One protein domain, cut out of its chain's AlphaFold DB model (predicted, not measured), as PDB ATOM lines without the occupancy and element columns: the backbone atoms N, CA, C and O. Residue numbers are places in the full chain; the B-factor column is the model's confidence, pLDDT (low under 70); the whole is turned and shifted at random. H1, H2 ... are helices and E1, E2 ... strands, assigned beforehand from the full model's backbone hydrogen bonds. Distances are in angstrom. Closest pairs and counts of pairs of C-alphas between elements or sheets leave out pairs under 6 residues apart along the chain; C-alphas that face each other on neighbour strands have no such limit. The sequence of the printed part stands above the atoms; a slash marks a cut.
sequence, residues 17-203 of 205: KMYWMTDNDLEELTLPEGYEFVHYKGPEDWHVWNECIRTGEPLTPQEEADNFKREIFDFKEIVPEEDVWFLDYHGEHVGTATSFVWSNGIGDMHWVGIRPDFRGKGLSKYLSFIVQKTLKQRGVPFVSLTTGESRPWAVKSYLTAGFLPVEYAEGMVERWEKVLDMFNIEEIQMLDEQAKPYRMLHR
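What this domain is: This is residues 17 to 203 of the 205 residues of the protein "N-acetyltransferase domain-containing protein" of Oscillospiraceae bacterium (UniProt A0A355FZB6). A strongly twisted sheet of nine strands runs through the domain and curls round H4 and H5 on one face. H6 packs on that same face near the E9 end, while H1 packs on the opposite face and H2 on H1: three layers, helices on both faces of a sheet. The 187 printed residues, with six named helices and nine named strands, run E1 E2 H1 H2 H3 E3 E4 E5 H4 E6 H5 E7 H6 E8 E9; the class is mixed, helices and strands. The sheet's order is E2 E3 E4 E5 E6 E1 E7 E8 E9, mixed. The whole is compact, with a radius of gyration of the C-alphas of 16.5 A and spans of 46 by 34 by 33 A.

How they stand to each other: E1, residues 17 to 21, is antiparallel to E6, residues 142 to 147 (N 18 to O 145, 3.0 A), and E7, residues 164 to 167 (N 19 to O 164, 2.9 A). Edge strand E2, residues 35 to 39, is antiparallel to E3, residues 84 to 89; N 36 and O 88 are 3.1 A apart. H1, residues 43 to 53, is on the sheet at a height of 8.1 A; its closest C-alphas to E5, residues 107 to 114, are those of Ile 53 and Gly 113, 4.5 A. H2, residues 61 to 73, touches H1, about perpendicular at 85 degrees, the closest C-alphas being His 47 and Glu 64, 6.2 A. H3, residues 80 to 83, is only just at the sheet's level, at 3.8 A. E3, E4 (residues 92 to 101) and E5 form a meander, each strand the antiparallel neighbour of the one before; N 85 and O 97 are 2.8 A apart, N 96 and O 113 2.9 A. E5, H4 (residues 124 to 137) and E6 form a right-handed strand-helix-strand unit, parallel neighbour strands with a helix between, as do E7, H6 (residues 172 to 183) and E8 (residues 187 to 192). E6, H5 (residues 152 to 160) and E7 form a right-handed split one, with E1 between the strands. E8 and E9, residues 197 to 202, are a hairpin; N 188 and O 201 are 3.0 A apart. In H2, H4, H5 and H6 every O i to N i+4 pair is within hydrogen-bond range, in H1 5 of 7; H3 is too short for one.

Where its parts are: E1 begins at C-alpha 17 (133.103, 103.798, 106.015). E4 spans 27.2 A and H4 20.2 A. E9 ends at C-alpha 202 (132.597, 91.100, 118.287).

The domain as a whole: The C-alphas farthest apart, Gln 62 and Met 200, are 46.5 A apart. The printed part has no cut; E1 to E2 is a long link. Mean pLDDT of the printed part is 95.8; no printed residue is under 70.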
ATOM      1  N   LYS A  17     132.573 102.507 105.556       97.81
ATOM      2  CA  LYS A  17     133.103 103.798 106.015       97.81
ATOM      3  C   LYS A  17     133.928 103.586 107.278       97.81
ATOM      4  O   LYS A  17     133.527 102.810 108.146       97.81
ATOM      5  N   MET A  18     135.071 104.256 107.363       98.31
ATOM      6  CA  MET A  18     135.983 104.143 108.497       98.31
ATOM      7  C   MET A  18     136.511 105.510 108.906       98.31
ATOM      8  O   MET A  18     136.765 106.334 108.027       98.31
ATOM      9  N   TYR A  19     136.735 105.719 110.205       98.69
ATOM     10  CA  TYR A  19     137.360 106.936 110.726       98.69
ATOM     11  C   TYR A  19     138.638 106.630 111.500       98.69
ATOM     12  O   TYR A  19     138.689 105.674 112.267       98.69
ATOM     13  N   TRP A  20     139.656 107.469 111.336       98.50
ATOM     14  CA  TRP A  20     140.813 107.511 112.225       98.50
ATOM     15  C   TRP A  20     140.752 108.779 113.071       98.50
ATOM     16  O   TRP A  20     140.667 109.883 112.531       98.50
ATOM     17  N   MET A  21     140.772 108.618 114.391       98.00
ATOM     18  CA  MET A  21     140.656 109.728 115.335       98.00
ATOM     19  C   MET A  21     142.018 110.400 115.522       98.00
ATOM     20  O   MET A  21     143.019 109.711 115.715       98.00
ATOM     21  N   THR A  22     142.088 111.733 115.437       95.94
ATOM     22  CA  THR A  22     143.382 112.442 115.487       95.94
ATOM     23  C   THR A  22     143.963 112.564 116.896       95.94
ATOM     24  O   THR A  22     145.146 112.879 117.041       95.94
ATOM     25  N   ASP A  23     143.172 112.274 117.928       93.38
ATOM     26  CA  ASP A  23     143.617 112.117 119.314       93.38
ATOM     27  C   ASP A  23     144.398 110.813 119.546       93.38
ATOM     28  O   ASP A  23     145.171 110.747 120.500       93.38
ATOM     29  N   ASN A  24     144.289 109.829 118.648       89.56
ATOM     30  CA  ASN A  24     145.128 108.637 118.680       89.56
ATOM     31  C   ASN A  24     146.611 109.001 118.530       89.56
ATOM     32  O   ASN A  24     146.997 109.862 117.723       89.56
ATOM     33  N   ASP A  25     147.459 108.284 119.263       89.75
ATOM     34  CA  ASP A  25     148.898 108.329 119.043       89.75
ATOM     35  C   ASP A  25     149.213 107.821 117.633       89.75
ATOM     36  O   ASP A  25     148.728 106.775 117.197       89.75
ATOM     37  N   LEU A  26     150.015 108.595 116.903       94.19
ATOM     38  CA  LEU A  26     150.503 108.214 115.585       94.19
ATOM     39  C   LEU A  26     151.957 107.785 115.741       94.19
ATOM     40  O   LEU A  26     152.818 108.619 116.023       94.19
ATOM     41  N   GLU A  27     152.219 106.491 115.577       92.56
ATOM     42  CA  GLU A  27     153.584 105.973 115.550       92.56
ATOM     43  C   GLU A  27     154.329 106.567 114.348       92.56
ATOM     44  O   GLU A  27     153.873 106.475 113.206       92.56
ATOM     45  N   GLU A  28     155.471 107.201 114.608       94.56
ATOM     46  CA  GLU A  28     156.301 107.762 113.549       94.56
ATOM     47  C   GLU A  28     156.937 106.624 112.743       94.56
ATOM     48  O   GLU A  28     157.675 105.796 113.280       94.56
ATOM     49  N   LEU A  29     156.672 106.590 111.437       95.44
ATOM     50  CA  LEU A  29     157.232 105.579 110.549       95.44
ATOM     51  C   LEU A  29     158.417 106.138 109.764       95.44
ATOM     52  O   LEU A  29     158.306 107.144 109.067       95.44
ATOM     53  N   THR A  30     159.543 105.429 109.806       95.25
ATOM     54  CA  THR A  30     160.665 105.677 108.892       95.25
ATOM     55  C   THR A  30     160.473 104.874 107.609       95.25
ATOM     56  O   THR A  30     160.198 103.668 107.648       95.25
ATOM     57  N   LEU A  31     160.603 105.548 106.467       96.94
ATOM     58  CA  LEU A  31     160.590 104.894 105.164       96.94
ATOM     59  C   LEU A  31     161.806 103.962 105.016       96.94
ATOM     60  O   LEU A  31     162.884 104.290 105.516       96.94
ATOM     61  N   PRO A  32     161.660 102.804 104.347       95.56
ATOM     62  CA  PRO A  32     162.807 101.976 104.003       95.56
ATOM     63  C   PRO A  32     163.754 102.728 103.060       95.56
ATOM     64  O   PRO A  32     163.346 103.661 102.369       95.56
ATOM     65  N   GLU A  33     165.012 102.295 102.997       96.69
ATOM     66  CA  GLU A  33     165.998 102.873 102.080       96.69
ATOM     67  C   GLU A  33     165.488 102.890 100.627       96.69
ATOM     68  O   GLU A  33     164.877 101.928 100.154       96.69
ATOM     69  N   GLY A  34     165.742 104.000  99.930       96.81
ATOM     70  CA  GLY A  34     165.342 104.211  98.537       96.81
ATOM     71  C   GLY A  34     163.915 104.718  98.343       96.81
ATOM     72  O   GLY A  34     163.581 105.094  97.222       96.81
ATOM     73  N   TYR A  35     163.099 104.753  99.402       98.12
ATOM     74  CA  TYR A  35     161.750 105.303  99.354       98.12
ATOM     75  C   TYR A  35     161.692 106.750  99.837       98.12
ATOM     76  O   TYR A  35     162.317 107.107 100.837       98.12
ATOM     77  N   GLU A  36     160.849 107.548  99.192       98.25
ATOM     78  CA  GLU A  36     160.536 108.911  99.618       98.25
ATOM     79  C   GLU A  36     159.062 109.260  99.373       98.25
ATOM     80  O   GLU A  36     158.369 108.609  98.591       98.25
ATOM     81  N   PHE A  37     158.566 110.277 100.079       98.38
ATOM     82  CA  PHE A  37     157.278 110.885  99.759       98.38
ATOM     83  C   PHE A  37     157.510 112.116  98.898       98.38
ATOM     84  O   PHE A  37     158.296 112.991  99.265       98.38
ATOM     85  N   VAL A  38     156.785 112.206  97.791       98.25
ATOM     86  CA  VAL A  38     156.802 113.368  96.899       98.25
ATOM     87  C   VAL A  38     155.375 113.810  96.610       98.25
ATOM     88  O   VAL A  38     154.447 113.007  96.675       98.25
ATOM     89  N   HIS A  39     155.188 115.089  96.312       98.31
ATOM     90  CA  HIS A  39     153.900 115.599  95.850       98.31
ATOM     91  C   HIS A  39     153.757 115.452  94.338       98.31
ATOM     92  O   HIS A  39     154.759 115.383  93.622       98.31
ATOM     93  N   TYR A  40     152.507 115.452  93.882       98.12
ATOM     94  CA  TYR A  40     152.154 115.645  92.478       98.12
ATOM     95  C   TYR A  40     152.821 116.898  91.895       98.12
ATOM     96  O   TYR A  40     152.856 117.951  92.538       98.12
ATOM     97  N   LYS A  41     153.341 116.781  90.669       96.25
ATOM     98  CA  LYS A  41     154.066 117.850  89.963       96.25
ATOM     99  C   LYS A  41     153.387 118.301  88.679       96.25
ATOM    100  O   LYS A  41     153.551 119.461  88.295       96.25
ATOM    101  N   GLY A  42     152.622 117.428  88.029       96.31
ATOM    102  CA  GLY A  42     152.004 117.779  86.761       96.31
ATOM    103  C   GLY A  42     151.388 116.609  85.998       96.31
ATOM    104  O   GLY A  42     151.328 115.483  86.493       96.31
ATOM    105  N   PRO A  43     150.900 116.869  84.771       96.19
ATOM    106  CA  PRO A  43     150.229 115.876  83.935       96.19
ATOM    107  C   PRO A  43     151.016 114.590  83.658       96.19
ATOM    108  O   PRO A  43     150.413 113.569  83.335       96.19
ATOM    109  N   GLU A  44     152.341 114.617  83.790       95.00
ATOM    110  CA  GLU A  44     153.211 113.442  83.725       95.00
ATOM    111  C   GLU A  44     152.873 112.372  84.779       95.00
ATOM    112  O   GLU A  44     153.066 111.183  84.527       95.00
ATOM    113  N   ASP A  45     152.287 112.770  85.910       96.94
ATOM    114  CA  ASP A  45     151.937 111.870  87.012       96.94
ATOM    115  C   ASP A  45     150.583 111.170  86.809       96.94
ATOM    116  O   ASP A  45     150.245 110.226  87.528       96.94
ATOM    117  N   TRP A  46     149.774 111.609  85.835       96.56
ATOM    118  CA  TRP A  46     148.422 111.074  85.636       96.56
ATOM    119  C   TRP A  46     148.440 109.586  85.311       96.56
ATOM    120  O   TRP A  46     147.612 108.837  85.833       96.56
ATOM    121  N   HIS A  47     149.395 109.150  84.491       96.00
ATOM    122  CA  HIS A  47     149.526 107.748  84.117       96.00
ATOM    123  C   HIS A  47     149.771 106.872  85.353       96.00
ATOM    124  O   HIS A  47     148.978 105.985  85.675       96.00
ATOM    125  N   VAL A  48     150.820 107.180  86.118       96.19
ATOM    126  CA  VAL A  48     151.221 106.364  87.271       96.19
ATOM    127  C   VAL A  48     150.221 106.435  88.427       96.19
ATOM    128  O   VAL A  48     149.996 105.436  89.117       96.19
ATOM    129  N   TRP A  49     149.542 107.573  88.607       97.56
ATOM    130  CA  TRP A  49     148.417 107.683  89.536       97.56
ATOM    131  C   TRP A  49     147.303 106.694  89.178       97.56
ATOM    132  O   TRP A  49     146.860 105.923  90.036       97.56
ATOM    133  N   ASN A  50     146.912 106.645  87.898       96.75
ATOM    134  CA  ASN A  50     145.913 105.701  87.405       96.75
ATOM    135  C   ASN A  50     146.376 104.250  87.597       96.75
ATOM    136  O   ASN A  50     145.608 103.432  88.105       96.75
ATOM    137  N   GLU A  51     147.631 103.922  87.279       95.50
ATOM    138  CA  GLU A  51     148.178 102.577  87.496       95.50
ATOM    139  C   GLU A  51     148.105 102.121  88.959       95.50
ATOM    140  O   GLU A  51     147.810 100.952  89.233       95.50
ATOM    141  N   CYS A  52     148.328 103.035  89.909       95.69
ATOM    142  CA  CYS A  52     148.268 102.731  91.335       95.69
ATOM    143  C   CYS A  52     146.854 102.353  91.801       95.69
ATOM    144  O   CYS A  52     146.699 101.421  92.603       95.69
ATOM    145  N   ILE A  53     145.826 103.058  91.316       92.12
ATOM    146  CA  ILE A  53     144.440 102.926  91.806       92.12
ATOM    147  C   ILE A  53     143.565 101.989  90.957       92.12
ATOM    148  O   ILE A  53     142.469 101.602  91.381       92.12
ATOM    149  N   ARG A  54     144.044 101.602  89.770       85.62
ATOM    150  CA  ARG A  54     143.323 100.774  88.801       85.62
ATOM    151  C   ARG A  54     143.014  99.372  89.334       85.62
ATOM    152  O   ARG A  54     143.845  98.692  89.945       85.62
ATOM    153  N   THR A  55     141.801  98.913  89.027       75.25
ATOM    154  CA  THR A  55     141.308  97.556  89.331       75.25
ATOM    155  C   THR A  55     140.832  96.771  88.106       75.25
ATOM    156  O   THR A  55     140.312  95.673  88.275       75.25
ATOM    157  N   GLY A  56     140.978  97.320  86.898       81.19
ATOM    158  CA  GLY A  56     140.527  96.714  85.639       81.19
ATOM    159  C   GLY A  56     141.556  96.865  84.520       81.19
ATOM    160  O   GLY A  56     142.743  97.028  84.801       81.19
ATOM    161  N   GLU A  57     141.100  96.815  83.269       84.19
ATOM    162  CA  GLU A  57     141.955  96.963  82.083       84.19
ATOM    163  C   GLU A  57     142.692  98.313  82.051       84.19
ATOM    164  O   GLU A  57     142.190  99.290  82.618       84.19
ATOM    165  N   PRO A  58     143.886  98.379  81.430       87.94
ATOM    166  CA  PRO A  58     144.598  99.635  81.215       87.94
ATOM    167  C   PRO A  58     143.722 100.670  80.504       87.94
ATOM    168  O   PRO A  58     142.973 100.337  79.586       87.94
ATOM    169  N   LEU A  59     143.842 101.920  80.938       90.44
ATOM    170  CA  LEU A  59     143.163 103.052  80.325       90.44
ATOM    171  C   LEU A  59     144.012 103.605  79.176       90.44
ATOM    172  O   LEU A  59     145.238 103.494  79.170       90.44
ATOM    173  N   THR A  60     143.362 104.214  78.192       95.31
ATOM    174  CA  THR A  60     144.051 105.057  77.212       95.31
ATOM    175  C   THR A  60     144.539 106.352  77.875       95.31
ATOM    176  O   THR A  60     143.932 106.799  78.849       95.31
ATOM    177  N   PRO A  61     145.559 107.041  77.328       95.56
ATOM    178  CA  PRO A  61     146.042 108.301  77.904       95.56
ATOM    179  C   PRO A  61     144.953 109.375  78.079       95.56
ATOM    180  O   PRO A  61     144.985 110.157  79.025       95.56
ATOM    181  N   GLN A  62     143.964 109.404  77.180       96.62
ATOM    182  CA  GLN A  62     142.831 110.322  77.294       96.62
ATOM    183  C   GLN A  62     141.922 109.949  78.475       96.62
ATOM    184  O   GLN A  62     141.538 110.821  79.249       96.62
ATOM    185  N   GLU A  63     141.619 108.663  78.649       96.12
ATOM    186  CA  GLU A  63     140.825 108.181  79.784       96.12
ATOM    187  C   GLU A  63     141.550 108.393  81.118       96.12
ATOM    188  O   GLU A  63     140.904 108.731  82.106       96.12
ATOM    189  N   GLU A  64     142.877 108.251  81.158       95.81
ATOM    190  CA  GLU A  64     143.689 108.544  82.346       95.81
ATOM    191  C   GLU A  64     143.613 110.020  82.739       95.81
ATOM    192  O   GLU A  64     143.395 110.335  83.912       95.81
ATOM    193  N   ALA A  65     143.749 110.913  81.754       96.25
ATOM    194  CA  ALA A  65     143.617 112.351  81.948       96.25
ATOM    195  C   ALA A  65     142.218 112.729  82.448       96.25
ATOM    196  O   ALA A  65     142.085 113.501  83.397       96.25
ATOM    197  N   ASP A  66     141.172 112.176  81.832       96.81
ATOM    198  CA  ASP A  66     139.787 112.446  82.219       96.81
ATOM    199  C   ASP A  66     139.469 111.876  83.607       96.81
ATOM    200  O   ASP A  66     138.744 112.502  84.383       96.81
ATOM    201  N   ASN A  67     140.046 110.721  83.953       95.56
ATOM    202  CA  ASN A  67     139.915 110.134  85.279       95.56
ATOM    203  C   ASN A  67     140.594 111.007  86.342       95.56
ATOM    204  O   ASN A  67     139.944 111.385  87.312       95.56
ATOM    205  N   PHE A  68     141.857 111.394  86.146       96.50
ATOM    206  CA  PHE A  68     142.564 112.248  87.106       96.50
ATOM    207  C   PHE A  68     141.861 113.601  87.273       96.50
ATOM    208  O   PHE A  68     141.654 114.060  88.394       96.50
ATOM    209  N   LYS A  69     141.421 114.228  86.176       96.38
ATOM    210  CA  LYS A  69     140.681 115.494  86.250       96.38
ATOM    211  C   LYS A  69     139.408 115.358  87.069       96.38
ATOM    212  O   LYS A  69     139.218 116.118  88.008       96.38
ATOM    213  N   ARG A  70     138.583 114.354  86.772       95.50
ATOM    214  CA  ARG A  70     137.313 114.147  87.475       95.50
ATOM    215  C   ARG A  70     137.499 113.888  88.969       95.50
ATOM    216  O   ARG A  70     136.714 114.383  89.771       95.50
ATOM    217  N   GLU A  71     138.480 113.065  89.325       94.81
ATOM    218  CA  GLU A  71     138.653 112.576  90.696       94.81
ATOM    219  C   GLU A  71     139.488 113.515  91.578       94.81
ATOM    220  O   GLU A  71     139.336 113.497  92.797       94.81
ATOM    221  N   ILE A  72     140.371 114.317  90.977       96.56
ATOM    222  CA  ILE A  72     141.340 115.159  91.688       96.56
ATOM    223  C   ILE A  72     141.190 116.628  91.284       96.56
ATOM    224  O   ILE A  72     140.881 117.462  92.126       96.56
ATOM    225  N   PHE A  73     141.378 116.961  90.005       94.06
ATOM    226  CA  PHE A  73     141.507 118.360  89.568       94.06
ATOM    227  C   PHE A  73     140.199 119.168  89.663       94.06
ATOM    228  O   PHE A  73     140.204 120.336  90.041       94.06
ATOM    229  N   ASP A  74     139.069 118.546  89.335       94.31
ATOM    230  CA  ASP A  74     137.739 119.166  89.364       94.31
ATOM    231  C   ASP A  74     137.111 119.121  90.771       94.31
ATOM    232  O   ASP A  74     136.005 119.631  91.000       94.31
ATOM    233  N   PHE A  75     137.804 118.511  91.733       93.56
ATOM    234  CA  PHE A  75     137.351 118.383  93.104       93.56
ATOM    235  C   PHE A  75     137.772 119.613  93.913       93.56
ATOM    236  O   PHE A  75     138.915 119.750  94.325       93.56
ATOM    237  N   LYS A  76     136.827 120.525  94.160       95.06
ATOM    238  CA  LYS A  76     137.103 121.869  94.709       95.06
ATOM    239  C   LYS A  76     137.854 121.901  96.057       95.06
ATOM    240  O   LYS A  76     138.390 122.947  96.403       95.06
ATOM    241  N   GLU A  77     137.797 120.834  96.855       96.62
ATOM    242  CA  GLU A  77     138.504 120.735  98.140       96.62
ATOM    243  C   GLU A  77     139.940 120.209  98.021       96.62
ATOM    244  O   GLU A  77     140.645 120.206  99.027       96.62
ATOM    245  N   ILE A  78     140.361 119.769  96.834       97.69
ATOM    246  CA  ILE A  78     141.684 119.199  96.585       97.69
ATOM    247  C   ILE A  78     142.544 120.222  95.840       97.69
ATOM    248  O   ILE A  78     142.165 120.722  94.782       97.69
ATOM    249  N   VAL A  79     143.731 120.491  96.375       97.56
ATOM    250  CA  VAL A  79     144.822 121.174  95.674       97.56
ATOM    251  C   VAL A  79     145.863 120.108  95.332       97.56
ATOM    252  O   VAL A  79     146.562 119.648  96.236       97.56
ATOM    253  N   PRO A  80     145.966 119.652  94.069       97.75
ATOM    254  CA  PRO A  80     146.752 118.466  93.724       97.75
ATOM    255  C   PRO A  80     148.200 118.519  94.222       97.75
ATOM    256  O   PRO A  80     148.688 117.553  94.801       97.75
ATOM    257  N   GLU A  81     148.851 119.669  94.070       97.94
ATOM    258  CA  GLU A  81     150.242 119.918  94.455       97.94
ATOM    259  C   GLU A  81     150.475 119.889  95.979       97.94
ATOM    260  O   GLU A  81     151.611 119.727  96.419       97.94
ATOM    261  N   GLU A  82     149.424 120.035  96.791       97.50
ATOM    262  CA  GLU A  82     149.497 120.003  98.261       97.50
ATOM    263  C   GLU A  82     148.931 118.710  98.857       97.50
ATOM    264  O   GLU A  82     149.348 118.273  99.931       97.50
ATOM    265  N   ASP A  83     147.954 118.111  98.180       98.31
ATOM    266  CA  ASP A  83     147.126 117.053  98.745       98.31
ATOM    267  C   ASP A  83     147.434 115.683  98.154       98.31
ATOM    268  O   ASP A  83     147.238 114.688  98.851       98.31
ATOM    269  N   VAL A  84     147.909 115.596  96.906       98.62
ATOM    270  CA  VAL A  84     148.263 114.321  96.270       98.62
ATOM    271  C   VAL A  84     149.715 113.983  96.577       98.62
ATOM    272  O   VAL A  84     150.648 114.677  96.175       98.62
ATOM    273  N   TRP A  85     149.887 112.865  97.267       98.62
ATOM    274  CA  TRP A  85     151.156 112.245  97.591       98.62
ATOM    275  C   TRP A  85     151.431 111.064  96.671       98.62
ATOM    276  O   TRP A  85     150.540 110.264  96.363       98.62
ATOM    277  N   PHE A  86     152.702 110.893  96.344       98.69
ATOM    278  CA  PHE A  86     153.267 109.667  95.819       98.69
ATOM    279  C   PHE A  86     154.261 109.078  96.816       98.69
ATOM    280  O   PHE A  86     155.026 109.791  97.465       98.69
ATOM    281  N   LEU A  87     154.238 107.751  96.923       98.50
ATOM    282  CA  LEU A  87     155.355 106.983  97.454       98.50
ATOM    283  C   LEU A  87     156.267 106.671  96.271       98.50
ATOM    284  O   LEU A  87     155.874 105.920  95.376       98.50
ATOM    285  N   ASP A  88     157.449 107.260  96.276       98.38
ATOM    286  CA  ASP A  88     158.466 107.084  95.253       98.38
ATOM    287  C   ASP A  88     159.487 106.025  95.684       98.38
ATOM    288  O   ASP A  88     159.767 105.873  96.875       98.38
ATOM    289  N   TYR A  89     160.009 105.271  94.721       97.94
ATOM    290  CA  TYR A  89     161.129 104.360  94.889       97.94
ATOM    291  C   TYR A  89     162.139 104.572  93.757       97.94
ATOM    292  O   TYR A  89     161.884 104.195  92.614       97.94
ATOM    293  N   HIS A  90     163.300 105.143  94.084       95.56
ATOM    294  CA  HIS A  90     164.383 105.436  93.131       95.56
ATOM    295  C   HIS A  90     163.967 106.252  91.887       95.56
ATOM    296  O   HIS A  90     164.480 106.021  90.791       95.56
ATOM    297  N   GLY A  91     163.091 107.242  92.059       93.94
ATOM    298  CA  GLY A  91     162.606 108.135  91.005       93.94
ATOM    299  C   GLY A  91     161.370 107.623  90.262       93.94
ATOM    300  O   GLY A  91     160.960 108.245  89.282       93.94
ATOM    301  N   GLU A  92     160.796 106.494  90.689       95.81
ATOM    302  CA  GLU A  92     159.534 105.976  90.170       95.81
ATOM    303  C   GLU A  92     158.429 106.024  91.223       95.81
ATOM    304  O   GLU A  92     158.559 105.477  92.318       95.81
ATOM    305  N   HIS A  93     157.271 106.571  90.857       97.81
ATOM    306  CA  HIS A  93     156.092 106.528  91.714       97.81
ATOM    307  C   HIS A  93     155.507 105.110  91.737       97.81
ATOM    308  O   HIS A  93     155.188 104.513  90.705       97.81
ATOM    309  N   VAL A  94     155.363 104.551  92.937       97.75
ATOM    310  CA  VAL A  94     154.901 103.168  93.155       97.75
ATOM    311  C   VAL A  94     153.640 103.087  94.010       97.75
ATOM    312  O   VAL A  94     153.045 102.017  94.161       97.75
ATOM    313  N   GLY A  95     153.213 104.209  94.576       98.12
ATOM    314  CA  GLY A  95     151.979 104.330  95.335       98.12
ATOM    315  C   GLY A  95     151.471 105.757  95.353       98.12
ATOM    316  O   GLY A  95     152.248 106.682  95.152       98.12
ATOM    317  N   THR A  96     150.184 105.937  95.631       98.62
ATOM    318  CA  THR A  96     149.570 107.259  95.773       98.62
ATOM    319  C   THR A  96     148.559 107.287  96.909       98.62
ATOM    320  O   THR A  96     147.922 106.272  97.210       98.62
ATOM    321  N   ALA A  97     148.436 108.448  97.543       98.44
ATOM    322  CA  ALA A  97     147.371 108.792  98.469       98.44
ATOM    323  C   ALA A  97     147.081 110.294  98.374       98.44
ATOM    324  O   ALA A  97     147.983 111.087  98.154       98.44
ATOM    325  N   THR A  98     145.840 110.700  98.574       98.62
ATOM    326  CA  THR A  98     145.385 112.096  98.623       98.62
ATOM    327  C   THR A  98     144.841 112.410 100.016       98.62
ATOM    328  O   THR A  98     144.012 111.682 100.566       98.62
ATOM    329  N   SER A  99     145.320 113.502 100.602       98.06
ATOM    330  CA  SER A  99     144.920 113.979 101.924       98.06
ATOM    331  C   SER A  99     144.309 115.367 101.809       98.06
ATOM    332  O   SER A  99     145.052 116.334 101.685       98.06
ATOM    333  N   PHE A 100     142.987 115.492 101.888       98.06
ATOM    334  CA  PHE A 100     142.323 116.794 101.777       98.06
ATOM    335  C   PHE A 100     141.365 117.050 102.941       98.06
ATOM    336  O   PHE A 100     141.065 116.153 103.732       98.06
ATOM    337  N   VAL A 101     140.922 118.300 103.089       98.25
ATOM    338  CA  VAL A 101     140.005 118.712 104.159       98.25
ATOM    339  C   VAL A 101     138.727 119.244 103.538       98.25
ATOM    340  O   VAL A 101     138.734 120.206 102.773       98.25
ATOM    341  N   TRP A 102     137.608 118.633 103.900       97.19
ATOM    342  CA  TRP A 102     136.290 119.102 103.514       97.19
ATOM    343  C   TRP A 102     136.002 120.495 104.077       97.19
ATOM    344  O   TRP A 102     136.474 120.865 105.151       97.19
ATOM    345  N   SER A 103     135.105 121.252 103.437       95.31
ATOM    346  CA  SER A 103     134.705 122.584 103.926       95.31
ATOM    347  C   SER A 103     134.071 122.585 105.328       95.31
ATOM    348  O   SER A 103     133.902 123.642 105.927       95.31
ATOM    349  N   ASN A 104     133.667 121.419 105.843       94.44
ATOM    350  CA  ASN A 104     133.161 121.237 107.207       94.44
ATOM    351  C   ASN A 104     134.264 120.897 108.236       94.44
ATOM    352  O   ASN A 104     133.939 120.640 109.392       94.44
ATOM    353  N   GLY A 105     135.536 120.886 107.827       97.19
ATOM    354  CA  GLY A 105     136.700 120.634 108.681       97.19
ATOM    355  C   GLY A 105     137.076 119.161 108.866       97.19
ATOM    356  O   GLY A 105     138.017 118.878 109.602       97.19
ATOM    357  N   ILE A 106     136.372 118.219 108.231       97.81
ATOM    358  CA  ILE A 106     136.703 116.787 108.290       97.81
ATOM    359  C   ILE A 106     137.827 116.483 107.293       97.81
ATOM    360  O   ILE A 106     137.739 116.877 106.132       97.81
ATOM    361  N   GLY A 107     138.867 115.771 107.731       98.44
ATOM    362  CA  GLY A 107     139.904 115.273 106.829       98.44
ATOM    363  C   GLY A 107     139.435 114.031 106.079       98.44
ATOM    364  O   GLY A 107     138.664 113.244 106.625       98.44
ATOM    365  N   ASP A 108     139.908 113.822 104.859       98.31
ATOM    366  CA  ASP A 108     139.567 112.653 104.051       98.31
ATOM    367  C   ASP A 108     140.811 112.048 103.397       98.31
ATOM    368  O   ASP A 108     141.730 112.758 102.973       98.31
ATOM    369  N   MET A 109     140.835 110.718 103.361       97.88
ATOM    370  CA  MET A 109     141.862 109.905 102.732       97.88
ATOM    371  C   MET A 109     141.276 109.268 101.471       97.88
ATOM    372  O   MET A 109     140.589 108.245 101.513       97.88
ATOM    373  N   HIS A 110     141.603 109.863 100.333       90.75
ATOM    374  CA  HIS A 110     141.137 109.472  99.003       90.75
ATOM    375  C   HIS A 110     142.291 109.597  98.011       90.75
ATOM    376  O   HIS A 110     143.370 109.898  98.450       90.75
ATOM    377  N   TRP A 111     142.214 109.285  96.724       93.81
ATOM    378  CA  TRP A 111     142.357 107.881  96.335       93.81
ATOM    379  C   TRP A 111     143.675 107.269  96.833       93.81
ATOM    380  O   TRP A 111     144.723 107.896  96.773       93.81
ATOM    381  N   VAL A 112     143.632 106.000  97.250       95.81
ATOM    382  CA  VAL A 112     144.791 105.286  97.808       95.81
ATOM    383  C   VAL A 112     145.080 104.045  96.976       95.81
ATOM    384  O   VAL A 112     144.181 103.232  96.732       95.81
ATOM    385  N   GLY A 113     146.331 103.868  96.562       95.69
ATOM    386  CA  GLY A 113     146.725 102.757  95.703       95.69
ATOM    387  C   GLY A 113     148.219 102.464  95.732       95.69
ATOM    388  O   GLY A 113     149.033 103.332  96.018       95.69
ATOM    389  N   ILE A 114     148.570 101.219  95.419       96.38
ATOM    390  CA  ILE A 114     149.947 100.767  95.189       96.38
ATOM    391  C   ILE A 114     149.970 100.114  93.810       96.38
ATOM    392  O   ILE A 114     149.089  99.293  93.508       96.38
ATOM    393  N   ARG A 115     150.973 100.450  92.998       94.62
ATOM    394  CA  ARG A 115     151.198  99.860  91.675       94.62
ATOM    395  C   ARG A 115     151.294  98.328  91.792       94.62
ATOM    396  O   ARG A 115     151.882  97.838  92.761       94.62
ATOM    397  N   PRO A 116     150.665  97.535  90.900       92.19
ATOM    398  CA  PRO A 116     150.529  96.085  91.087       92.19
ATOM    399  C   PRO A 116     151.830  95.316  91.377       92.19
ATOM    400  O   PRO A 116     151.823  94.421  92.222       92.19
ATOM    401  N   ASP A 117     152.935  95.695  90.741       93.50
ATOM    402  CA  ASP A 117     154.291  95.145  90.894       93.50
ATOM    403  C   ASP A 117     154.961  95.472  92.250       93.50
ATOM    404  O   ASP A 117     155.937  94.824  92.642       93.50
ATOM    405  N   PHE A 118     154.404  96.412  93.021       94.19
ATOM    406  CA  PHE A 118     154.868  96.798  94.363       94.19
ATOM    407  C   PHE A 118     153.948  96.335  95.504       94.19
ATOM    408  O   PHE A 118     154.233  96.574  96.684       94.19
ATOM    409  N   ARG A 119     152.851  95.632  95.196       91.94
ATOM    410  CA  ARG A 119     151.912  95.114  96.207       91.94
ATOM    411  C   ARG A 119     152.517  93.967  97.023       91.94
ATOM    412  O   ARG A 119     153.510  93.352  96.652       91.94
ATOM    413  N   GLY A 120     151.918  93.685  98.181       88.50
ATOM    414  CA  GLY A 120     152.355  92.599  99.073       88.50
ATOM    415  C   GLY A 120     153.620  92.893  99.891       88.50
ATOM    416  O   GLY A 120     154.020  92.063 100.697       88.50
ATOM    417  N   LYS A 121     154.216  94.084  99.745       91.94
ATOM    418  CA  LYS A 121     155.442  94.511 100.449       91.94
ATOM    419  C   LYS A 121     155.184  95.342 101.716       91.94
ATOM    420  O   LYS A 121     156.096  95.944 102.267       91.94
ATOM    421  N   GLY A 122     153.928  95.428 102.158       93.31
ATOM    422  CA  GLY A 122     153.544  96.214 103.336       93.31
ATOM    423  C   GLY A 122     153.632  97.735 103.155       93.31
ATOM    424  O   GLY A 122     153.641  98.448 104.151       93.31
ATOM    425  N   LEU A 123     153.683  98.240 101.915       96.06
ATOM    426  CA  LEU A 123     153.884  99.667 101.629       96.06
ATOM    427  C   LEU A 123     152.671 100.552 101.960       96.06
ATOM    428  O   LEU A 123     152.840 101.719 102.297       96.06
ATOM    429  N   SER A 124     151.451 100.007 101.939       94.88
ATOM    430  CA  SER A 124     150.220 100.775 102.190       94.88
ATOM    431  C   SER A 124     150.189 101.467 103.558       94.88
ATOM    432  O   SER A 124     149.574 102.520 103.682       94.88
ATOM    433  N   LYS A 125     150.887 100.928 104.570       96.12
ATOM    434  CA  LYS A 125     150.969 101.555 105.901       96.12
ATOM    435  C   LYS A 125     151.623 102.940 105.854       96.12
ATOM    436  O   LYS A 125     151.233 103.820 106.609       96.12
ATOM    437  N   TYR A 126     152.581 103.141 104.946       98.12
ATOM    438  CA  TYR A 126     153.272 104.416 104.774       98.12
ATOM    439  C   TYR A 126     152.348 105.466 104.147       98.12
ATOM    440  O   TYR A 126     152.354 106.614 104.575       98.12
ATOM    441  N   LEU A 127     151.490 105.055 103.207       98.19
ATOM    442  CA  LEU A 127     150.460 105.925 102.634       98.19
ATOM    443  C   LEU A 127     149.427 106.360 103.683       98.19
ATOM    444  O   LEU A 127     149.099 107.539 103.766       98.19
ATOM    445  N   SER A 128     148.947 105.439 104.528       97.94
ATOM    446  CA  SER A 128     148.081 105.810 105.658       97.94
ATOM    447  C   SER A 128     148.782 106.777 106.607       97.94
ATOM    448  O   SER A 128     148.204 107.797 106.969       97.94
ATOM    449  N   PHE A 129     150.037 106.492 106.960       98.19
ATOM    450  CA  PHE A 129     150.826 107.326 107.858       98.19
ATOM    451  C   PHE A 129     150.987 108.762 107.349       98.19
ATOM    452  O   PHE A 129     150.721 109.694 108.105       98.19
ATOM    453  N   ILE A 130     151.370 108.970 106.081       98.38
ATOM    454  CA  ILE A 130     151.576 110.333 105.564       98.38
ATOM    455  C   ILE A 130     150.267 111.128 105.521       98.38
ATOM    456  O   ILE A 130     150.255 112.300 105.900       98.38
ATOM    457  N   VAL A 131     149.148 110.485 105.170       98.44
ATOM    458  CA  VAL A 131     147.822 111.122 105.183       98.44
ATOM    459  C   VAL A 131     147.399 111.477 106.610       98.44
ATOM    460  O   VAL A 131     147.026 112.619 106.875       98.44
ATOM    461  N   GLN A 132     147.497 110.531 107.548       98.44
ATOM    462  CA  GLN A 132     147.162 110.742 108.961       98.44
ATOM    463  C   GLN A 132     148.004 111.862 109.574       98.44
ATOM    464  O   GLN A 132     147.460 112.762 110.213       98.44
ATOM    465  N   LYS A 133     149.321 111.847 109.336       98.19
ATOM    466  CA  LYS A 133     150.255 112.874 109.806       98.19
ATOM    467  C   LYS A 133     149.879 114.248 109.265       98.19
ATOM    468  O   LYS A 133     149.747 115.191 110.044       98.19
ATOM    469  N   THR A 134     149.649 114.345 107.957       98.19
ATOM    470  CA  THR A 134     149.298 115.599 107.278       98.19
ATOM    471  C   THR A 134     147.977 116.160 107.794       98.19
ATOM    472  O   THR A 134     147.898 117.320 108.193       98.19
ATOM    473  N   LEU A 135     146.931 115.335 107.861       98.38
ATOM    474  CA  LEU A 135     145.611 115.784 108.301       98.38
ATOM    475  C   LEU A 135     145.577 116.110 109.801       98.38
ATOM    476  O   LEU A 135     144.953 117.098 110.194       98.38
ATOM    477  N   LYS A 136     146.313 115.366 110.638       98.00
ATOM    478  CA  LYS A 136     146.501 115.702 112.059       98.00
ATOM    479  C   LYS A 136     147.188 117.059 112.230       98.00
ATOM    480  O   LYS A 136     146.740 117.857 113.047       98.00
ATOM    481  N   GLN A 137     148.216 117.366 111.434       97.19
ATOM    482  CA  GLN A 137     148.875 118.682 111.441       97.19
ATOM    483  C   GLN A 137     147.951 119.820 110.987       97.19
ATOM    484  O   GLN A 137     148.060 120.934 111.493       97.19
ATOM    485  N   ARG A 138     147.003 119.535 110.085       97.50
ATOM    486  CA  ARG A 138     145.949 120.478 109.671       97.50
ATOM    487  C   ARG A 138     144.835 120.648 110.716       97.50
ATOM    488  O   ARG A 138     143.932 121.453 110.510       97.50
ATOM    489  N   GLY A 139     144.897 119.929 111.840       97.56
ATOM    490  CA  GLY A 139     143.991 120.108 112.975       97.56
ATOM    491  C   GLY A 139     142.590 119.536 112.772       97.56
ATOM    492  O   GLY A 139     141.656 119.982 113.439       97.56
ATOM    493  N   VAL A 140     142.415 118.568 111.863       98.12
ATOM    494  CA  VAL A 140     141.111 117.912 111.679       98.12
ATOM    495  C   VAL A 140     140.756 117.065 112.913       98.12
ATOM    496  O   VAL A 140     141.652 116.527 113.568       98.12
ATOM    497  N   PRO A 141     139.465 116.895 113.248       97.31
ATOM    498  CA  PRO A 141     139.058 116.081 114.397       97.31
ATOM    499  C   PRO A 141     139.198 114.572 114.138       97.31
ATOM    500  O   PRO A 141     139.425 113.793 115.059       97.31
ATOM    501  N   PHE A 142     139.053 114.151 112.882       98.44
ATOM    502  CA  PHE A 142     139.243 112.777 112.426       98.44
ATOM    503  C   PHE A 142     139.450 112.754 110.908       98.44
ATOM    504  O   PHE A 142     139.152 113.730 110.209       98.44
ATOM    505  N   VAL A 143     139.954 111.627 110.412       98.56
ATOM    506  CA  VAL A 143     140.137 111.336 108.989       98.56
ATOM    507  C   VAL A 143     139.107 110.307 108.552       98.56
ATOM    508  O   VAL A 143     139.017 109.235 109.146       98.56
ATOM    509  N   SER A 144     138.347 110.630 107.514       98.38
ATOM    510  CA  SER A 144     137.361 109.764 106.880       98.38
ATOM    511  C   SER A 144     137.947 109.021 105.688       98.38
ATOM    512  O   SER A 144     138.806 109.539 104.983       98.38
ATOM    513  N   LEU A 145     137.465 107.802 105.458       97.44
ATOM    514  CA  LEU A 145     137.596 107.125 104.174       97.44
ATOM    515  C   LEU A 145     136.391 106.225 103.918       97.44
ATOM    516  O   LEU A 145     135.733 105.741 104.849       97.44
ATOM    517  N   THR A 146     136.145 105.944 102.643       95.81
ATOM    518  CA  THR A 146     135.235 104.881 102.219       95.81
ATOM    519  C   THR A 146     135.946 103.878 101.323       95.81
ATOM    520  O   THR A 146     136.890 104.195 100.600       95.81
ATOM    521  N   THR A 147     135.517 102.620 101.380       93.25
ATOM    522  CA  THR A 147     136.087 101.559 100.547       93.25
ATOM    523  C   THR A 147     135.078 100.450 100.265       93.25
ATOM    524  O   THR A 147     134.104 100.257 100.991       93.25
ATOM    525  N   GLY A 148     135.283  99.718  99.172       89.44
ATOM    526  CA  GLY A 148     134.421  98.600  98.793       89.44
ATOM    527  C   GLY A 148     134.802  97.301  99.507       89.44
ATOM    528  O   GLY A 148     135.983  96.980  99.629       89.44
ATOM    529  N   GLU A 149     133.808  96.493  99.882       84.50
ATOM    530  CA  GLU A 149     134.018  95.154 100.469       84.50
ATOM    531  C   GLU A 149     134.772  94.196  99.537       84.50
ATOM    532  O   GLU A 149     135.449  93.283 100.002       84.50
ATOM    533  N   SER A 150     134.714  94.423  98.220       88.06
ATOM    534  CA  SER A 150     135.478  93.663  97.221       88.06
ATOM    535  C   SER A 150     136.993  93.891  97.295       88.06
ATOM    536  O   SER A 150     137.745  93.244  96.568       88.06
ATOM    537  N   ARG A 151     137.460  94.785  98.178       87.56
ATOM    538  CA  ARG A 151     138.875  95.086  98.429       87.56
ATOM    539  C   ARG A 151     139.272  94.713  99.866       87.56
ATOM    540  O   ARG A 151     139.752  95.574 100.606       87.56
ATOM    541  N   PRO A 152     139.121  93.442 100.282       91.56
ATOM    542  CA  PRO A 152     139.291  93.037 101.678       91.56
ATOM    543  C   PRO A 152     140.675  93.416 102.234       91.56
ATOM    544  O   PRO A 152     140.787  93.919 103.349       91.56
ATOM    545  N   TRP A 153     141.742  93.284 101.445       92.00
ATOM    546  CA  TRP A 153     143.097  93.646 101.883       92.00
ATOM    547  C   TRP A 153     143.300  95.147 102.127       92.00
ATOM    548  O   TRP A 153     144.077  95.509 103.010       92.00
ATOM    549  N   ALA A 154     142.583  96.016 101.404       92.50
ATOM    550  CA  ALA A 154     142.591  97.452 101.680       92.50
ATOM    551  C   ALA A 154     141.907  97.733 103.025       92.50
ATOM    552  O   ALA A 154     142.487  98.406 103.873       92.50
ATOM    553  N   VAL A 155     140.740  97.121 103.264       95.81
ATOM    554  CA  VAL A 155     140.027  97.207 104.552       95.81
ATOM    555  C   VAL A 155     140.938  96.778 105.704       95.81
ATOM    556  O   VAL A 155     141.102  97.522 106.668       95.81
ATOM    557  N   LYS A 156     141.612  95.625 105.576       95.75
ATOM    558  CA  LYS A 156     142.578  95.150 106.578       95.75
ATOM    559  C   LYS A 156     143.695  96.160 106.831       95.75
ATOM    560  O   LYS A 156     144.084  96.360 107.981       95.75
ATOM    561  N   SER A 157     144.221  96.786 105.776       95.25
ATOM    562  CA  SER A 157     145.302  97.766 105.908       95.25
ATOM    563  C   SER A 157     144.866  99.005 106.691       95.25
ATOM    564  O   SER A 157     145.602  99.440 107.571       95.25
ATOM    565  N   TYR A 158     143.645  99.500 106.471       97.00
ATOM    566  CA  TYR A 158     143.100 100.634 107.217       97.00
ATOM    567  C   TYR A 158     142.819 100.279 108.678       97.00
ATOM    568  O   TYR A 158     143.193 101.040 109.564       97.00
ATOM    569  N   LEU A 159     142.254  99.094 108.944       96.94
ATOM    570  CA  LEU A 159     142.069  98.595 110.313       96.94
ATOM    571  C   LEU A 159     143.410  98.509 111.058       96.94
ATOM    572  O   LEU A 159     143.521  98.939 112.200       96.94
ATOM    573  N   THR A 160     144.452  98.011 110.385       95.25
ATOM    574  CA  THR A 160     145.812  97.928 110.947       95.25
ATOM    575  C   THR A 160     146.410  99.314 111.197       95.25
ATOM    576  O   THR A 160     147.135  99.499 112.167       95.25
ATOM    577  N   ALA A 161     146.083 100.298 110.356       95.75
ATOM    578  CA  ALA A 161     146.468 101.698 110.532       95.75
ATOM    579  C   ALA A 161     145.623 102.442 111.591       95.75
ATOM    580  O   ALA A 161     145.732 103.661 111.718       95.75
ATOM    581  N   GLY A 162     144.767 101.735 112.337       96.69
ATOM    582  CA  GLY A 162     143.979 102.289 113.439       96.69
ATOM    583  C   GLY A 162     142.669 102.959 113.023       96.69
ATOM    584  O   GLY A 162     142.066 103.655 113.837       96.69
ATOM    585  N   PHE A 163     142.217 102.788 111.778       97.94
ATOM    586  CA  PHE A 163     140.875 103.221 111.397       97.94
ATOM    587  C   PHE A 163     139.820 102.306 112.029       97.94
ATOM    588  O   PHE A 163     139.944 101.082 112.011       97.94
ATOM    589  N   LEU A 164     138.747 102.908 112.532       98.31
ATOM    590  CA  LEU A 164     137.623 102.237 113.167       98.31
ATOM    591  C   LEU A 164     136.410 102.181 112.226       98.31
ATOM    592  O   LEU A 164     136.178 103.133 111.475       98.31
ATOM    593  N   PRO A 165     135.621 101.094 112.255       98.31
ATOM    594  CA  PRO A 165     134.402 100.966 111.463       98.31
ATOM    595  C   PRO A 165     133.334 101.987 111.872       98.31
ATOM    596  O   PRO A 165     133.228 102.339 113.046       98.31
ATOM    597  N   VAL A 166     132.508 102.424 110.916       98.50
ATOM    598  CA  VAL A 166     131.459 103.437 111.141       98.50
ATOM    599  C   VAL A 166     130.064 102.901 110.807       98.50
ATOM    600  O   VAL A 166     129.847 102.326 109.738       98.50
ATOM    601  N   GLU A 167     129.111 103.138 111.710       97.50
ATOM    602  CA  GLU A 167     127.671 102.937 111.527       97.50
ATOM    603  C   GLU A 167     127.062 104.199 110.919       97.50
ATOM    604  O   GLU A 167     126.912 105.224 111.588       97.50
ATOM    605  N   TYR A 168     126.746 104.136 109.629       95.81
ATOM    606  CA  TYR A 168     126.177 105.267 108.890       95.81
ATOM    607  C   TYR A 168     125.050 104.862 107.934       95.81
ATOM    608  O   TYR A 168     124.460 105.715 107.269       95.81
ATOM    609  N   ALA A 169     124.779 103.563 107.809       95.06
ATOM    610  CA  ALA A 169     123.845 103.023 106.838       95.06
ATOM    611  C   ALA A 169     123.349 101.651 107.293       95.06
ATOM    612  O   ALA A 169     124.081 100.878 107.902       95.06
ATOM    613  N   GLU A 170     122.119 101.315 106.915       92.50
ATOM    614  CA  GLU A 170     121.519 100.025 107.247       92.50
ATOM    615  C   GLU A 170     122.426  98.840 106.857       92.50
ATOM    616  O   GLU A 170     122.994  98.792 105.759       92.50
ATOM    617  N   GLY A 171     122.571  97.885 107.777       93.75
ATOM    618  CA  GLY A 171     123.353  96.667 107.580       93.75
ATOM    619  C   GLY A 171     124.865  96.803 107.798       93.75
ATOM    620  O   GLY A 171     125.594  95.848 107.522       93.75
ATOM    621  N   MET A 172     125.380  97.961 108.244       95.12
ATOM    622  CA  MET A 172     126.818  98.135 108.506       95.12
ATOM    623  C   MET A 172     127.330  97.173 109.583       95.12
ATOM    624  O   MET A 172     128.392  96.584 109.387       95.12
ATOM    625  N   VAL A 173     126.592  96.968 110.681       95.88
ATOM    626  CA  VAL A 173     126.976  96.019 111.746       95.88
ATOM    627  C   VAL A 173     127.273  94.634 111.176       95.88
ATOM    628  O   VAL A 173     128.380  94.128 111.345       95.88
ATOM    629  N   GLU A 174     126.328  94.026 110.456       95.38
ATOM    630  CA  GLU A 174     126.485  92.665 109.934       95.38
ATOM    631  C   GLU A 174     127.624  92.565 108.917       95.38
ATOM    632  O   GLU A 174     128.268  91.521 108.791       95.38
ATOM    633  N   ARG A 175     127.864  93.640 108.165       95.38
ATOM    634  CA  ARG A 175     128.937  93.723 107.171       95.38
ATOM    635  C   ARG A 175     130.304  93.827 107.835       95.38
ATOM    636  O   ARG A 175     131.216  93.095 107.455       95.38
ATOM    637  N   TRP A 176     130.431  94.640 108.878       96.44
ATOM    638  CA  TRP A 176     131.656  94.714 109.666       96.44
ATOM    639  C   TRP A 176     131.931  93.424 110.436       96.44
ATOM    640  O   TRP A 176     133.063  92.957 110.417       96.44
ATOM    641  N   GLU A 177     130.922  92.772 111.017       95.69
ATOM    642  CA  GLU A 177     131.090  91.462 111.666       95.69
ATOM    643  C   GLU A 177     131.665  90.399 110.708       95.69
ATOM    644  O   GLU A 177     132.493  89.586 111.120       95.69
ATOM    645  N   LYS A 178     131.298  90.426 109.415       95.31
ATOM    646  CA  LYS A 178     131.913  89.560 108.389       95.31
ATOM    647  C   LYS A 178     133.382  89.897 108.139       95.31
ATOM    648  O   LYS A 178     134.182  88.992 107.921       95.31
ATOM    649  N   VAL A 179     133.746  91.181 108.158       95.88
ATOM    650  CA  VAL A 179     135.147  91.618 108.044       95.88
ATOM    651  C   VAL A 179     135.957  91.156 109.259       95.88
ATOM    652  O   VAL A 179     137.076  90.671 109.086       95.88
ATOM    653  N   LEU A 180     135.396  91.263 110.470       96.56
ATOM    654  CA  LEU A 180     136.032  90.771 111.695       96.56
ATOM    655  C   LEU A 180     136.320  89.272 111.595       96.56
ATOM    656  O   LEU A 180     137.441  88.848 111.873       96.56
ATOM    657  N   ASP A 181     135.341  88.483 111.149       95.88
ATOM    658  CA  ASP A 181     135.529  87.045 110.959       95.88
ATOM    659  C   ASP A 181     136.584  86.731 109.888       95.88
ATOM    660  O   ASP A 181     137.518  85.970 110.141       95.88
ATOM    661  N   MET A 182     136.517  87.404 108.733       95.69
ATOM    662  CA  MET A 182     137.475  87.241 107.632       95.69
ATOM    663  C   MET A 182     138.930  87.471 108.062       95.69
ATOM    664  O   MET A 182     139.837  86.813 107.548       95.69
ATOM    665  N   PHE A 183     139.167  88.410 108.982       95.94
ATOM    666  CA  PHE A 183     140.510  88.774 109.436       95.94
ATOM    667  C   PHE A 183     140.858  88.316 110.844       95.94
ATOM    668  O   PHE A 183     141.932  88.680 111.326       95.94
ATOM    669  N   ASN A 184     140.019  87.483 111.469       96.06
ATOM    670  CA  ASN A 184     140.254  86.952 112.809       96.06
ATOM    671  C   ASN A 184     140.467  88.079 113.848       96.06
ATOM    672  O   ASN A 184     141.386  88.026 114.665       96.06
ATOM    673  N   ILE A 185     139.640  89.126 113.766       96.62
ATOM    674  CA  ILE A 185     139.619  90.258 114.701       96.62
ATOM    675  C   ILE A 185     138.536  89.972 115.735       96.62
ATOM    676  O   ILE A 185     137.359  89.950 115.389       96.62
ATOM    677  N   GLU A 186     138.933  89.743 116.987       97.25
ATOM    678  CA  GLU A 186     138.017  89.333 118.062       97.25
ATOM    679  C   GLU A 186     136.986  90.408 118.407       97.25
ATOM    680  O   GLU A 186     135.797  90.110 118.528       97.25
ATOM    681  N   GLU A 187     137.421  91.659 118.526       97.56
ATOM    682  CA  GLU A 187     136.542  92.798 118.754       97.56
ATOM    683  C   GLU A 187     137.149  94.103 118.237       97.56
ATOM    684  O   GLU A 187     138.367  94.222 118.092       97.56
ATOM    685  N   ILE A 188     136.292  95.078 117.933       98.00
ATOM    686  CA  ILE A 188     136.711  96.433 117.567       98.00
ATOM    687  C   ILE A 188     135.625  97.451 117.916       98.00
ATOM    688  O   ILE A 188     134.428  97.199 117.743       98.00
ATOM    689  N   GLN A 189     136.041  98.629 118.385       98.25
ATOM    690  CA  GLN A 189     135.132  99.748 118.607       98.25
ATOM    691  C   GLN A 189     134.584 100.246 117.265       98.25
ATOM    692  O   GLN A 189     135.343 100.606 116.372       98.25
ATOM    693  N   MET A 190     133.263 100.323 117.148       98.50
ATOM    694  CA  MET A 190     132.564 100.953 116.033       98.50
ATOM    695  C   MET A 190     132.086 102.343 116.427       98.50
ATOM    696  O   MET A 190     131.616 102.548 117.549       98.50
ATOM    697  N   LEU A 191     132.196 103.292 115.511       98.69
ATOM    698  CA  LEU A 191     131.770 104.673 115.698       98.69
ATOM    699  C   LEU A 191     130.431 104.933 115.002       98.69
ATOM    700  O   LEU A 191     130.056 104.199 114.092       98.69
ATOM    701  N   ASP A 192     129.716 105.976 115.410       98.00
ATOM    702  CA  ASP A 192     128.612 106.536 114.631       98.00
ATOM    703  C   ASP A 192     129.131 107.544 113.590       98.00
ATOM    704  O   ASP A 192     130.314 107.902 113.552       98.00
ATOM    705  N   GLU A 193     128.245 108.033 112.721       96.38
ATOM    706  CA  GLU A 193     128.611 109.011 111.692       96.38
ATOM    707  C   GLU A 193     129.141 110.345 112.263       96.38
ATOM    708  O   GLU A 193     129.821 111.084 111.550       96.38
ATOM    709  N   GLN A 194     128.893 110.640 113.545       95.75
ATOM    710  CA  GLN A 194     129.419 111.806 114.261       95.75
ATOM    711  C   GLN A 194     130.752 111.514 114.976       95.75
ATOM    712  O   GLN A 194     131.191 112.328 115.792       95.75
ATOM    713  N   ALA A 195     131.394 110.385 114.657       97.25
ATOM    714  CA  ALA A 195     132.661 109.929 115.220       97.25
ATOM    715  C   ALA A 195     132.624 109.690 116.740       97.25
ATOM    716  O   ALA A 195     133.639 109.814 117.425       97.25
ATOM    717  N   LYS A 196     131.457 109.333 117.290       97.62
ATOM    718  CA  LYS A 196     131.318 108.932 118.697       97.62
ATOM    719  C   LYS A 196     131.298 107.411 118.828       97.62
ATOM    720  O   LYS A 196     130.820 106.739 117.916       97.62
ATOM    721  N   PRO A 197     131.757 106.844 119.960       98.00
ATOM    722  CA  PRO A 197     131.597 105.421 120.236       98.00
ATOM    723  C   PRO A 197     130.131 104.992 120.104       98.00
ATOM    724  O   PRO A 197     129.268 105.489 120.823       98.00
ATOM    725  N   TYR A 198     129.860 104.064 119.185       97.94
ATOM    726  CA  TYR A 198     128.526 103.523 118.934       97.94
ATOM    727  C   TYR A 198     128.335 102.176 119.632       97.94
ATOM    728  O   TYR A 198     127.424 102.013 120.442       97.94
ATOM    729  N   ARG A 199     129.220 101.208 119.356       97.69
ATOM    730  CA  ARG A 199     129.207  99.883 119.996       97.69
ATOM    731  C   ARG A 199     130.542  99.162 119.862       97.69
ATOM    732  O   ARG A 199     131.287  99.422 118.924       97.69
ATOM    733  N   MET A 200     130.792  98.197 120.741       98.12
ATOM    734  CA  MET A 200     131.811  97.179 120.494       98.12
ATOM    735  C   MET A 200     131.240  96.134 119.528       98.12
ATOM    736  O   MET A 200     130.129  95.627 119.731       98.12
ATOM    737  N   LEU A 201     131.960  95.860 118.444       97.50
ATOM    738  CA  LEU A 201     131.689  94.719 117.574       97.50
ATOM    739  C   LEU A 201     132.495  93.533 118.066       97.50
ATOM    740  O   LEU A 201     133.639  93.705 118.470       97.50
ATOM    741  N   HIS A 202     131.915  92.345 117.970       96.06
ATOM    742  CA  HIS A 202     132.597  91.100 118.287       96.06
ATOM    743  C   HIS A 202     132.554  90.187 117.073       96.06
ATOM    744  O   HIS A 202     131.584  90.187 116.308       96.06
ATOM    745  N   ARG A 203     133.593  89.376 116.911       91.56
ATOM    746  CA  ARG A 203     133.596  88.311 115.924       91.56
ATOM    747  C   ARG A 203     132.425  87.362 116.175       91.56
ATOM    748  O   ARG A 203     132.207  86.909 117.302       91.56
TER     749      ARG A 203